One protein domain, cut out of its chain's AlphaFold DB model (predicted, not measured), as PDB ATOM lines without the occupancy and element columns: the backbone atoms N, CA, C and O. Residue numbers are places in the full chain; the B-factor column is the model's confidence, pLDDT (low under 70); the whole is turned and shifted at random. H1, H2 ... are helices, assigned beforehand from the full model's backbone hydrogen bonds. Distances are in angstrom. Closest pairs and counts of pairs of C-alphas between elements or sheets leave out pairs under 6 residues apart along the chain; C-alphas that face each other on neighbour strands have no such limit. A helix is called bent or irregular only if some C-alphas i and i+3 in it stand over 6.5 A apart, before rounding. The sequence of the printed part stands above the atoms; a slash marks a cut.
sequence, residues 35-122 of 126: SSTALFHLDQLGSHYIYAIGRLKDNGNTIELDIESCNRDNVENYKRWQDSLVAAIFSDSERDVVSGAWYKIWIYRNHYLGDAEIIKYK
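What this domain is: This is residues 35 to 122 of the 126 residues of the protein "Regulatory GntR family protein" of Rhizobium sullae (UniProt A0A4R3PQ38). Three helices make a splayed group: H2 and H3 form a helical hairpin that opens out, and H3 crosses H1, packing on residues 38 to 48 of that longest helix. H2 meets H1 with Ile 89 alone and diverges from it toward Val 75, a long link without a named element runs back from the end of H1 to the start of H2, and the short H4 lies just past the end of H3. The printed part has 88 residues with four named helices, in the order H1, H2, H3, H4, and no named strand; the class is all helix. The whole is only just compact, close to loose, with a radius of gyration of the C-alphas of 14.5 A, and the C-alphas span 44 by 31 by 19 A.

Where its parts are: H1, residues 35 to 58, begins with C-alpha 35 at (203.686, 226.661, 186.625) and measures 34.6 A from first to last C-alpha. H2, residues 75 to 89, measures 21.0 A and begins with C-alpha 75 at (203.857, 245.807, 175.586). H3, residues 92 to 112, measures 30.7 A; it is neither bent nor irregular, but only just: C-alphas 93 and 96 are 6.3 A apart. H4, residues 117 to 120, measures 5.3 A and ends with C-alpha 120 at (217.531, 244.741, 181.518).

How they stand to each other: H1 touches H3 with residues 38 to 48 alone; the closest C-alphas, those of His 41 and Ala 101, are 5.9 A apart. These two helices run opposite ways at a tilt of 35.3 degrees, only just steep. H1 touches H2 with residues 49 to 56 alone, and H2 touches H1 with residue 89 alone; the closest C-alphas, those of Ala 52 and Ile 89, are 6.4 A apart. H1 and H2 run the same way at a steep tilt of 45 degrees. In the hairpin of H2 and H3, residues 86 to 87 touch residues 95 to 99, at a shallow tilt of 30 degrees, opposite ways; the closest C-alphas are those of Val 86 and Arg 95, 6.5 A apart. H3 and H4 are close but not clearly touching, with the C-alphas of Asn 110 and Ile 118 closest at 7.9 A. H4 is apart from H1 and H2. The helix packing is mostly crossed, but only just: one of the three touching pairs is at a shallow tilt. In H1 and H2 every O i to N i+4 pair is within hydrogen-bond range, in H3 15 of 17 are, and H4 is too short for such a pair.

The domain as a whole: The two C-alphas farthest apart, those of Gly 60 and Lys 120, are 45.3 A apart. The printed part has no cut. The link from H1 to H2, residues 59 to 74, is long; those from H2 to H3 and from H3 to H4 are tight. The mean pLDDT of the printed part is 74.3, and residues 64 to 74 and 107 to 122 are under 70.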
ATOM      1  N   SER A  35     204.842 226.837 187.513       76.62
ATOM      2  CA  SER A  35     203.686 226.661 186.625       76.62
ATOM      3  C   SER A  35     202.367 226.445 187.365       76.62
ATOM      4  O   SER A  35     201.342 226.955 186.923       76.62
ATOM      5  N   SER A  36     202.367 225.741 188.501       78.94
ATOM      6  CA  SER A  36     201.136 225.503 189.263       78.94
ATOM      7  C   SER A  36     200.617 226.778 189.931       78.94
ATOM      8  O   SER A  36     199.420 227.047 189.880       78.94
ATOM      9  N   THR A  37     201.499 227.612 190.482       79.25
ATOM     10  CA  THR A  37     201.144 228.926 191.034       79.25
ATOM     11  C   THR A  37     200.659 229.882 189.942       79.25
ATOM     12  O   THR A  37     199.716 230.638 190.164       79.25
ATOM     13  N   ALA A  38     201.252 229.834 188.746       77.44
ATOM     14  CA  ALA A  38     200.784 230.629 187.613       77.44
ATOM     15  C   ALA A  38     199.374 230.224 187.159       77.44
ATOM     16  O   ALA A  38     198.524 231.092 186.974       77.44
ATOM     17  N   LEU A  39     199.109 228.917 187.038       81.19
ATOM     18  CA  LEU A  39     197.778 228.394 186.713       81.19
ATOM     19  C   LEU A  39     196.745 228.765 187.777       81.19
ATOM     20  O   LEU A  39     195.651 229.194 187.432       81.19
ATOM     21  N   PHE A  40     197.110 228.675 189.056       84.81
ATOM     22  CA  PHE A  40     196.249 229.109 190.152       84.81
ATOM     23  C   PHE A  40     195.869 230.593 190.034       84.81
ATOM     24  O   PHE A  40     194.698 230.943 190.145       84.81
ATOM     25  N   HIS A  41     196.831 231.479 189.754       83.31
ATOM     26  CA  HIS A  41     196.533 232.902 189.571       83.31
ATOM     27  C   HIS A  41     195.735 233.196 188.296       83.31
ATOM     28  O   HIS A  41     194.908 234.104 188.312       83.31
ATOM     29  N   LEU A  42     195.942 232.433 187.218       84.94
ATOM     30  CA  LEU A  42     195.115 232.512 186.008       84.94
ATOM     31  C   LEU A  42     193.662 232.114 186.287       84.94
ATOM     32  O   LEU A  42     192.750 232.809 185.846       84.94
ATOM     33  N   ASP A  43     193.451 231.041 187.043       86.06
ATOM     34  CA  ASP A  43     192.121 230.559 187.423       86.06
ATOM     35  C   ASP A  43     191.389 231.550 188.343       86.06
ATOM     36  O   ASP A  43     190.232 231.910 188.104       86.06
ATOM     37  N   GLN A  44     192.097 232.096 189.339       87.94
ATOM     38  CA  GLN A  44     191.578 233.177 190.181       87.94
ATOM     39  C   GLN A  44     191.193 234.403 189.352       87.94
ATOM     40  O   GLN A  44     190.108 234.958 189.530       87.94
ATOM     41  N   LEU A  45     192.065 234.821 188.429       89.06
ATOM     42  CA  LEU A  45     191.803 235.957 187.556       89.06
ATOM     43  C   LEU A  45     190.551 235.710 186.705       89.06
ATOM     44  O   LEU A  45     189.661 236.559 186.675       89.06
ATOM     45  N   GLY A  46     190.442 234.532 186.084       86.56
ATOM     46  CA  GLY A  46     189.260 234.125 185.325       86.56
ATOM     47  C   GLY A  46     187.981 234.207 186.159       86.56
ATOM     48  O   GLY A  46     187.002 234.817 185.728       86.56
ATOM     49  N   SER A  47     188.018 233.693 187.388       90.25
ATOM     50  CA  SER A  47     186.889 233.746 188.323       90.25
ATOM     51  C   SER A  47     186.460 235.181 188.655       90.25
ATOM     52  O   SER A  47     185.265 235.483 188.648       90.25
ATOM     53  N   HIS A  48     187.413 236.092 188.886       90.25
ATOM     54  CA  HIS A  48     187.119 237.508 189.133       90.25
ATOM     55  C   HIS A  48     186.449 238.188 187.932       90.25
ATOM     56  O   HIS A  48     185.471 238.914 188.114       90.25
ATOM     57  N   TYR A  49     186.929 237.930 186.711       88.94
ATOM     58  CA  TYR A  49     186.310 238.469 185.497       88.94
ATOM     59  C   TYR A  49     184.902 237.917 185.276       88.94
ATOM     60  O   TYR A  49     183.994 238.696 185.000       88.94
ATOM     61  N   ILE A  50     184.695 236.606 185.435       89.44
ATOM     62  CA  ILE A  50     183.368 235.983 185.296       89.44
ATOM     63  C   ILE A  50     182.375 236.628 186.267       89.44
ATOM     64  O   ILE A  50     181.281 237.021 185.861       89.44
ATOM     65  N   TYR A  51     182.775 236.788 187.530       89.81
ATOM     66  CA  TYR A  51     181.944 237.428 188.546       89.81
ATOM     67  C   TYR A  51     181.613 238.886 188.196       89.81
ATOM     68  O   TYR A  51     180.445 239.279 188.209       89.81
ATOM     69  N   ALA A  52     182.622 239.688 187.844       87.62
ATOM     70  CA  ALA A  52     182.426 241.105 187.553       87.62
ATOM     71  C   ALA A  52     181.578 241.333 186.291       87.62
ATOM     72  O   ALA A  52     180.699 242.193 186.296       87.62
ATOM     73  N   ILE A  53     181.782 240.529 185.242       85.88
ATOM     74  CA  ILE A  53     180.965 240.561 184.020       85.88
ATOM     75  C   ILE A  53     179.516 240.167 184.328       85.88
ATOM     76  O   ILE A  53     178.597 240.825 183.842       85.88
ATOM     77  N   GLY A  54     179.300 239.144 185.164       85.75
ATOM     78  CA  GLY A  54     177.963 238.765 185.633       85.75
ATOM     79  C   GLY A  54     177.250 239.928 186.324       85.75
ATOM     80  O   GLY A  54     176.151 240.300 185.928       85.75
ATOM     81  N   ARG A  55     177.929 240.592 187.265       88.00
ATOM     82  CA  ARG A  55     177.404 241.780 187.960       88.00
ATOM     83  C   ARG A  55     177.066 242.931 187.005       88.00
ATOM     84  O   ARG A  55     176.052 243.596 187.180       88.00
ATOM     85  N   LEU A  56     177.913 243.195 186.010       85.56
ATOM     86  CA  LEU A  56     177.661 244.247 185.016       85.56
ATOM     87  C   LEU A  56     176.430 243.937 184.167       85.56
ATOM     88  O   LEU A  56     175.595 244.818 183.963       85.56
ATOM     89  N   LYS A  57     176.302 242.678 183.737       83.94
ATOM     90  CA  LYS A  57     175.136 242.181 183.007       83.94
ATOM     91  C   LYS A  57     173.856 242.343 183.829       83.94
ATOM     92  O   LYS A  57     172.871 242.846 183.296       83.94
ATOM     93  N   ASP A  58     173.881 241.965 185.105       85.56
ATOM     94  CA  ASP A  58     172.719 242.066 185.999       85.56
ATOM     95  C   ASP A  58     172.303 243.525 186.246       85.56
ATOM     96  O   ASP A  58     171.116 243.826 186.365       85.56
ATOM     97  N   ASN A  59     173.269 244.446 186.244       84.38
ATOM     98  CA  ASN A  59     173.024 245.882 186.383       84.38
ATOM     99  C   ASN A  59     172.598 246.571 185.072       84.38
ATOM    100  O   ASN A  59     172.323 247.769 185.085       84.38
ATOM    101  N   GLY A  60     172.565 245.855 183.941       78.06
ATOM    102  CA  GLY A  60     172.281 246.436 182.625       78.06
ATOM    103  C   GLY A  60     173.377 247.376 182.108       78.06
ATOM    104  O   GLY A  60     173.128 248.170 181.203       78.06
ATOM    105  N   ASN A  61     174.584 247.300 182.677       78.44
ATOM    106  CA  ASN A  61     175.717 248.114 182.258       78.44
ATOM    107  C   ASN A  61     176.388 247.482 181.036       78.44
ATOM    108  O   ASN A  61     176.856 246.343 181.093       78.44
ATOM    109  N   THR A  62     176.503 248.248 179.957       70.75
ATOM    110  CA  THR A  62     177.294 247.867 178.784       70.75
ATOM    111  C   THR A  62     178.644 248.562 178.857       70.75
ATOM    112  O   THR A  62     178.707 249.772 179.063       70.75
ATOM    113  N   ILE A  63     179.727 247.803 178.692       71.56
ATOM    114  CA  ILE A  63     181.065 248.375 178.557       71.56
ATOM    115  C   ILE A  63     181.417 248.400 177.074       71.56
ATOM    116  O   ILE A  63     181.535 247.348 176.446       71.56
ATOM    117  N   GLU A  64     181.622 249.594 176.535       68.44
ATOM    118  CA  GLU A  64     182.237 249.772 175.225       68.44
ATOM    119  C   GLU A  64     183.757 249.784 175.393       68.44
ATOM    120  O   GLU A  64     184.327 250.645 176.063       68.44
ATOM    121  N   LEU A  65     184.415 248.784 174.810       67.50
ATOM    122  CA  LEU A  65     185.868 248.699 174.750       67.50
ATOM    123  C   LEU A  65     186.269 248.777 173.290       67.50
ATOM    124  O   LEU A  65     185.853 247.944 172.486       67.50
ATOM    125  N   ASP A  66     187.115 249.742 172.965       65.50
ATOM    126  CA  ASP A  66     187.780 249.762 171.674       65.50
ATOM    127  C   ASP A  66     188.875 248.681 171.665       65.50
ATOM    128  O   ASP A  66     189.915 248.789 172.320       65.50
ATOM    129  N   ILE A  67     188.587 247.570 170.986       60.38
ATOM    130  CA  ILE A  67     189.498 246.426 170.848       60.38
ATOM    131  C   ILE A  67     190.419 246.616 169.629       60.38
ATOM    132  O   ILE A  67     191.500 246.022 169.590       60.38
ATOM    133  N   GLU A  68     190.036 247.456 168.662       57.09
ATOM    134  CA  GLU A  68     190.736 247.612 167.378       57.09
ATOM    135  C   GLU A  68     192.020 248.445 167.496       57.09
ATOM    136  O   GLU A  68     192.968 248.227 166.743       57.09
ATOM    137  N   SER A  69     192.121 249.320 168.501       55.62
ATOM    138  CA  SER A  69     193.341 250.089 168.788       55.62
ATOM    139  C   SER A  69     194.413 249.324 169.584       55.62
ATOM    140  O   SER A  69     195.523 249.832 169.791       55.62
ATOM    141  N   CYS A  70     194.141 248.085 170.009       56.53
ATOM    142  CA  CYS A  70     195.100 247.281 170.764       56.53
ATOM    143  C   CYS A  70     196.145 246.653 169.829       56.53
ATOM    144  O   CYS A  70     196.024 245.501 169.408       56.53
ATOM    145  N   ASN A  71     197.209 247.400 169.523       60.00
ATOM    146  CA  ASN A  71     198.411 246.817 168.931       60.00
ATOM    147  C   ASN A  71     199.106 245.924 169.976       60.00
ATOM    148  O   ASN A  71     199.868 246.403 170.820       60.00
ATOM    149  N   ARG A  72     198.807 244.622 169.913       59.44
ATOM    150  CA  ARG A  72     199.280 243.587 170.849       59.44
ATOM    151  C   ARG A  72     200.790 243.349 170.790       59.44
ATOM    152  O   ARG A  72     201.326 242.743 171.716       59.44
ATOM    153  N   ASP A  73     201.460 243.850 169.754       62.94
ATOM    154  CA  ASP A  73     202.906 243.698 169.572       62.94
ATOM    155  C   ASP A  73     203.704 244.720 170.396       62.94
ATOM    156  O   ASP A  73     204.905 244.558 170.602       62.94
ATOM    157  N   ASN A  74     203.042 245.756 170.931       69.88
ATOM    158  CA  ASN A  74     203.653 246.712 171.848       69.88
ATOM    159  C   ASN A  74     203.165 246.473 173.287       69.88
ATOM    160  O   ASN A  74     202.003 246.709 173.625       69.88
ATOM    161  N   VAL A  75     204.093 246.063 174.155       70.88
ATOM    162  CA  VAL A  75     203.857 245.807 175.586       70.88
ATOM    163  C   VAL A  75     203.216 246.995 176.306       70.88
ATOM    164  O   VAL A  75     202.369 246.803 177.177       70.88
ATOM    165  N   GLU A  76     203.615 248.220 175.978       72.94
ATOM    166  CA  GLU A  76     203.101 249.420 176.634       72.94
ATOM    167  C   GLU A  76     201.653 249.708 176.222       72.94
ATOM    168  O   GLU A  76     200.824 250.040 177.069       72.94
ATOM    169  N   ASN A  77     201.319 249.480 174.949       71.56
ATOM    170  CA  ASN A  77     199.943 249.587 174.460       71.56
ATOM    171  C   ASN A  77     199.052 248.491 175.052       71.56
ATOM    172  O   ASN A  77     197.943 248.781 175.494       71.56
ATOM    173  N   TYR A  78     199.557 247.256 175.135       73.44
ATOM    174  CA  TYR A  78     198.844 246.154 175.779       73.44
ATOM    175  C   TYR A  78     198.533 246.458 177.251       73.44
ATOM    176  O   TYR A  78     197.405 246.252 177.692       73.44
ATOM    177  N   LYS A  79     199.505 246.999 177.999       76.19
ATOM    178  CA  LYS A  79     199.303 247.418 179.396       76.19
ATOM    179  C   LYS A  79     198.250 248.511 179.520       76.19
ATOM    180  O   LYS A  79     197.331 248.359 180.310       76.19
ATOM    181  N   ARG A  80     198.334 249.571 178.709       78.06
ATOM    182  CA  ARG A  80     197.340 250.660 178.724       78.06
ATOM    183  C   ARG A  80     195.936 250.147 178.416       78.06
ATOM    184  O   ARG A  80     194.984 250.531 179.084       78.06
ATOM    185  N   TRP A  81     195.810 249.257 177.435       80.38
ATOM    186  CA  TRP A  81     194.535 248.621 177.113       80.38
ATOM    187  C   TRP A  81     194.015 247.755 178.272       80.38
ATOM    188  O   TRP A  81     192.845 247.851 178.639       80.38
ATOM    189  N   GLN A  82     194.886 246.957 178.895       81.94
ATOM    190  CA  GLN A  82     194.542 246.124 180.048       81.94
ATOM    191  C   GLN A  82     194.144 246.963 181.275       81.94
ATOM    192  O   GLN A  82     193.190 246.602 181.963       81.94
ATOM    193  N   ASP A  83     194.808 248.093 181.519       82.94
ATOM    194  CA  ASP A  83     194.458 249.034 182.588       82.94
ATOM    195  C   ASP A  83     193.080 249.668 182.339       82.94
ATOM    196  O   ASP A  83     192.248 249.698 183.248       82.94
ATOM    197  N   SER A  84     192.788 250.096 181.103       83.75
ATOM    198  CA  SER A  84     191.464 250.611 180.717       83.75
ATOM    199  C   SER A  84     190.361 249.562 180.885       83.75
ATOM    200  O   SER A  84     189.295 249.858 181.424       83.75
ATOM    201  N   LEU A  85     190.627 248.315 180.481       84.62
ATOM    202  CA  LEU A  85     189.710 247.187 180.656       84.62
ATOM    203  C   LEU A  85     189.404 246.929 182.138       84.62
ATOM    204  O   LEU A  85     188.246 246.782 182.528       84.62
ATOM    205  N   VAL A  86     190.448 246.868 182.967       88.00
ATOM    206  CA  VAL A  86     190.313 246.656 184.413       88.00
ATOM    207  C   VAL A  86     189.555 247.816 185.057       88.00
ATOM    208  O   VAL A  86     188.680 247.581 185.891       88.00
ATOM    209  N   ALA A  87     189.826 249.053 184.634       86.19
ATOM    210  CA  ALA A  87     189.130 250.230 185.135       86.19
ATOM    211  C   ALA A  87     187.631 250.219 184.815       86.19
ATOM    212  O   ALA A  87     186.823 250.628 185.650       86.19
ATOM    213  N   ALA A  88     187.257 249.720 183.638       85.25
ATOM    214  CA  ALA A  88     185.865 249.642 183.221       85.25
ATOM    215  C   ALA A  88     185.073 248.534 183.941       85.25
ATOM    216  O   ALA A  88     183.881 248.695 184.191       85.25
ATOM    217  N   ILE A  89     185.721 247.411 184.271       87.50
ATOM    218  CA  ILE A  89     185.045 246.222 184.816       87.50
ATOM    219  C   ILE A  89     184.988 246.215 186.350       87.50
ATOM    220  O   ILE A  89     184.005 245.755 186.942       87.50
ATOM    221  N   PHE A  90     186.047 246.695 186.999       89.81
ATOM    222  CA  PHE A  90     186.261 246.522 188.434       89.81
ATOM    223  C   PHE A  90     186.169 247.844 189.193       89.81
ATOM    224  O   PHE A  90     186.631 248.890 188.720       89.81
ATOM    225  N   SER A  91     185.621 247.780 190.409       86.69
ATOM    226  CA  SER A  91     185.646 248.905 191.346       86.69
ATOM    227  C   SER A  91     187.072 249.190 191.821       86.69
ATOM    228  O   SER A  91     187.933 248.313 191.777       86.69
ATOM    229  N   ASP A  92     187.329 250.392 192.340       84.62
ATOM    230  CA  ASP A  92     188.668 250.778 192.809       84.62
ATOM    231  C   ASP A  92     189.263 249.780 193.819       84.62
ATOM    232  O   ASP A  92     190.446 249.453 193.735       84.62
ATOM    233  N   SER A  93     188.441 249.215 194.713       83.88
ATOM    234  CA  SER A  93     188.878 248.205 195.687       83.88
ATOM    235  C   SER A  93     189.236 246.852 195.061       83.88
ATOM    236  O   SER A  93     190.045 246.109 195.609       83.88
ATOM    237  N   GLU A  94     188.623 246.500 193.929       86.38
ATOM    238  CA  GLU A  94     188.869 245.236 193.222       86.38
ATOM    239  C   GLU A  94     190.100 245.325 192.308       86.38
ATOM    240  O   GLU A  94     190.804 244.331 192.108       86.38
ATOM    241  N   ARG A  95     190.391 246.522 191.783       87.75
ATOM    242  CA  ARG A  95     191.499 246.753 190.846       87.75
ATOM    243  C   ARG A  95     192.849 246.354 191.426       87.75
ATOM    244  O   ARG A  95     193.639 245.745 190.715       87.75
ATOM    245  N   ASP A  96     193.108 246.621 192.704       82.44
ATOM    246  CA  ASP A  96     194.385 246.256 193.333       82.44
ATOM    247  C   ASP A  96     194.621 244.738 193.345       82.44
ATOM    248  O   ASP A  96     195.739 244.270 193.101       82.44
ATOM    249  N   VAL A  97     193.561 243.961 193.577       82.69
ATOM    250  CA  VAL A  97     193.618 242.494 193.588       82.69
ATOM    251  C   VAL A  97     193.853 241.964 192.174       82.69
ATOM    252  O   VAL A  97     194.769 241.167 191.946       82.69
ATOM    253  N   VAL A  98     193.064 242.448 191.212       86.56
ATOM    254  CA  VAL A  98     193.115 242.019 189.807       86.56
ATOM    255  C   VAL A  98     194.449 242.396 189.159       86.56
ATOM    256  O   VAL A  98     195.091 241.553 188.531       86.56
ATOM    257  N   SER A  99     194.922 243.624 189.372       81.50
ATOM    258  CA  SER A  99     196.230 244.083 188.893       81.50
ATOM    259  C   SER A  99     197.372 243.287 189.522       81.50
ATOM    260  O   SER A  99     198.321 242.914 188.832       81.50
ATOM    261  N   GLY A 100     197.268 242.942 190.810       78.94
ATOM    262  CA  GLY A 100     198.223 242.056 191.478       78.94
ATOM    263  C   GLY A 100     198.339 240.682 190.807       78.94
ATOM    264  O   GLY A 100     199.453 240.205 190.573       78.94
ATOM    265  N   ALA A 101     197.209 240.061 190.456       81.81
ATOM    266  CA  ALA A 101     197.186 238.788 189.733       81.81
ATOM    267  C   ALA A 101     197.779 238.919 188.319       81.81
ATOM    268  O   ALA A 101     198.630 238.110 187.932       81.81
ATOM    269  N   TRP A 102     197.426 239.982 187.588       81.88
ATOM    270  CA  TRP A 102     198.011 240.284 186.278       81.88
ATOM    271  C   TRP A 102     199.530 240.457 186.335       81.88
ATOM    272  O   TRP A 102     200.230 239.887 185.501       81.88
ATOM    273  N   TYR A 103     200.072 241.164 187.332       77.25
ATOM    274  CA  TYR A 103     201.524 241.318 187.473       77.25
ATOM    275  C   TYR A 103     202.239 239.982 187.681       77.25
ATOM    276  O   TYR A 103     203.298 239.758 187.091       77.25
ATOM    277  N   LYS A 104     201.657 239.071 188.467       76.19
ATOM    278  CA  LYS A 104     202.212 237.724 188.676       76.19
ATOM    279  C   LYS A 104     202.222 236.914 187.380       76.19
ATOM    280  O   LYS A 104     203.244 236.323 187.032       76.19
ATOM    281  N   ILE A 105     201.120 236.949 186.630       77.50
ATOM    282  CA  ILE A 105     201.003 236.284 185.325       77.50
ATOM    283  C   ILE A 105     201.980 236.892 184.315       77.50
ATOM    284  O   ILE A 105     202.632 236.159 183.578       77.50
ATOM    285  N   TRP A 106     202.134 238.216 184.303       74.19
ATOM    286  CA  TRP A 106     203.039 238.920 183.396       74.19
ATOM    287  C   TRP A 106     204.507 238.567 183.658       74.19
ATOM    288  O   TRP A 106     205.251 238.278 182.721       74.19
ATOM    289  N   ILE A 107     204.923 238.534 184.930       66.81
ATOM    290  CA  ILE A 107     206.268 238.077 185.321       66.81
ATOM    291  C   ILE A 107     206.495 236.639 184.851       66.81
ATOM    292  O   ILE A 107     207.536 236.351 184.262       66.81
ATOM    293  N   TYR A 108     205.516 235.755 185.059       66.69
ATOM    294  CA  TYR A 108     205.599 234.366 184.617       66.69
ATOM    295  C   TYR A 108     205.686 234.247 183.086       66.69
ATOM    296  O   TYR A 108     206.607 233.614 182.575       66.69
ATOM    297  N   ARG A 109     204.792 234.911 182.339       64.75
ATOM    298  CA  ARG A 109     204.791 234.936 180.866       64.75
ATOM    299  C   ARG A 109     206.160 235.337 180.323       64.75
ATOM    300  O   ARG A 109     206.705 234.632 179.484       64.75
ATOM    301  N   ASN A 110     206.733 236.433 180.814       62.22
ATOM    302  CA  ASN A 110     208.001 236.935 180.278       62.22
ATOM    303  C   ASN A 110     209.205 236.095 180.720       62.22
ATOM    304  O   ASN A 110     210.166 235.976 179.966       62.22
ATOM    305  N   HIS A 111     209.143 235.464 181.900       57.31
ATOM    306  CA  HIS A 111     210.146 234.482 182.312       57.31
ATOM    307  C   HIS A 111     210.188 233.279 181.356       57.31
ATOM    308  O   HIS A 111     211.273 232.839 180.984       57.31
ATOM    309  N   TYR A 112     209.023 232.779 180.926       52.94
ATOM    310  CA  TYR A 112     208.921 231.615 180.037       52.94
ATOM    311  C   TYR A 112     209.126 231.935 178.554       52.94
ATOM    312  O   TYR A 112     209.665 231.102 177.832       52.94
ATOM    313  N   LEU A 113     208.738 233.127 178.095       54.00
ATOM    314  CA  LEU A 113     208.955 233.548 176.707       54.00
ATOM    315  C   LEU A 113     210.408 233.953 176.415       54.00
ATOM    316  O   LEU A 113     210.719 234.305 175.282       54.00
ATOM    317  N   GLY A 114     211.303 233.894 177.409       52.25
ATOM    318  CA  GLY A 114     212.714 234.230 177.219       52.25
ATOM    319  C   GLY A 114     212.936 235.697 176.849       52.25
ATOM    320  O   GLY A 114     213.977 236.028 176.288       52.25
ATOM    321  N   ASP A 115     211.975 236.571 177.168       50.81
ATOM    322  CA  ASP A 115     212.020 237.994 176.844       50.81
ATOM    323  C   ASP A 115     212.961 238.716 177.827       50.81
ATOM    324  O   ASP A 115     212.569 239.388 178.790       50.81
ATOM    325  N   ALA A 116     214.257 238.464 177.636       47.66
ATOM    326  CA  ALA A 116     215.355 238.925 178.480       47.66
ATOM    327  C   ALA A 116     215.519 240.456 178.471       47.66
ATOM    328  O   ALA A 116     216.258 241.002 179.297       47.66
ATOM    329  N   GLU A 117     214.829 241.166 177.575       45.66
ATOM    330  CA  GLU A 117     214.916 242.621 177.460       45.66
ATOM    331  C   GLU A 117     214.223 243.354 178.618       45.66
ATOM    332  O   GLU A 117     214.692 244.411 179.038       45.66
ATOM    333  N   ILE A 118     213.200 242.770 179.254       44.84
ATOM    334  CA  ILE A 118     212.558 243.387 180.432       44.84
ATOM    335  C   ILE A 118     213.401 243.210 181.707       44.84
ATOM    336  O   ILE A 118     213.372 244.071 182.589       44.84
ATOM    337  N   ILE A 119     214.219 242.152 181.802       44.12
ATOM    338  CA  ILE A 119     215.177 242.000 182.914       44.12
ATOM    339  C   ILE A 119     216.219 243.132 182.872       44.12
ATOM    340  O   ILE A 119     216.621 243.628 183.927       44.12
ATOM    341  N   LYS A 120     216.590 243.617 181.676       38.16
ATOM    342  CA  LYS A 120     217.531 244.741 181.518       38.16
ATOM    343  C   LYS A 120     216.996 246.075 182.048       38.16
ATOM    344  O   LYS A 120     217.790 246.885 182.515       38.16
ATOM    345  N   TYR A 121     215.680 246.293 182.094       37.91
ATOM    346  CA  TYR A 121     215.113 247.525 182.669       37.91
ATOM    347  C   TYR A 121     215.282 247.641 184.194       37.91
ATOM    348  O   TYR A 121     215.029 248.705 184.756       37.91
ATOM    349  N   LYS A 122     215.738 246.582 184.883       38.62
ATOM    350  CA  LYS A 122     215.987 246.605 186.333       38.62
ATOM    351  C   LYS A 122     217.399 247.018 186.760       38.62
ATOM    352  O   LYS A 122     217.623 247.106 187.962       38.62
TER     353      LYS A 122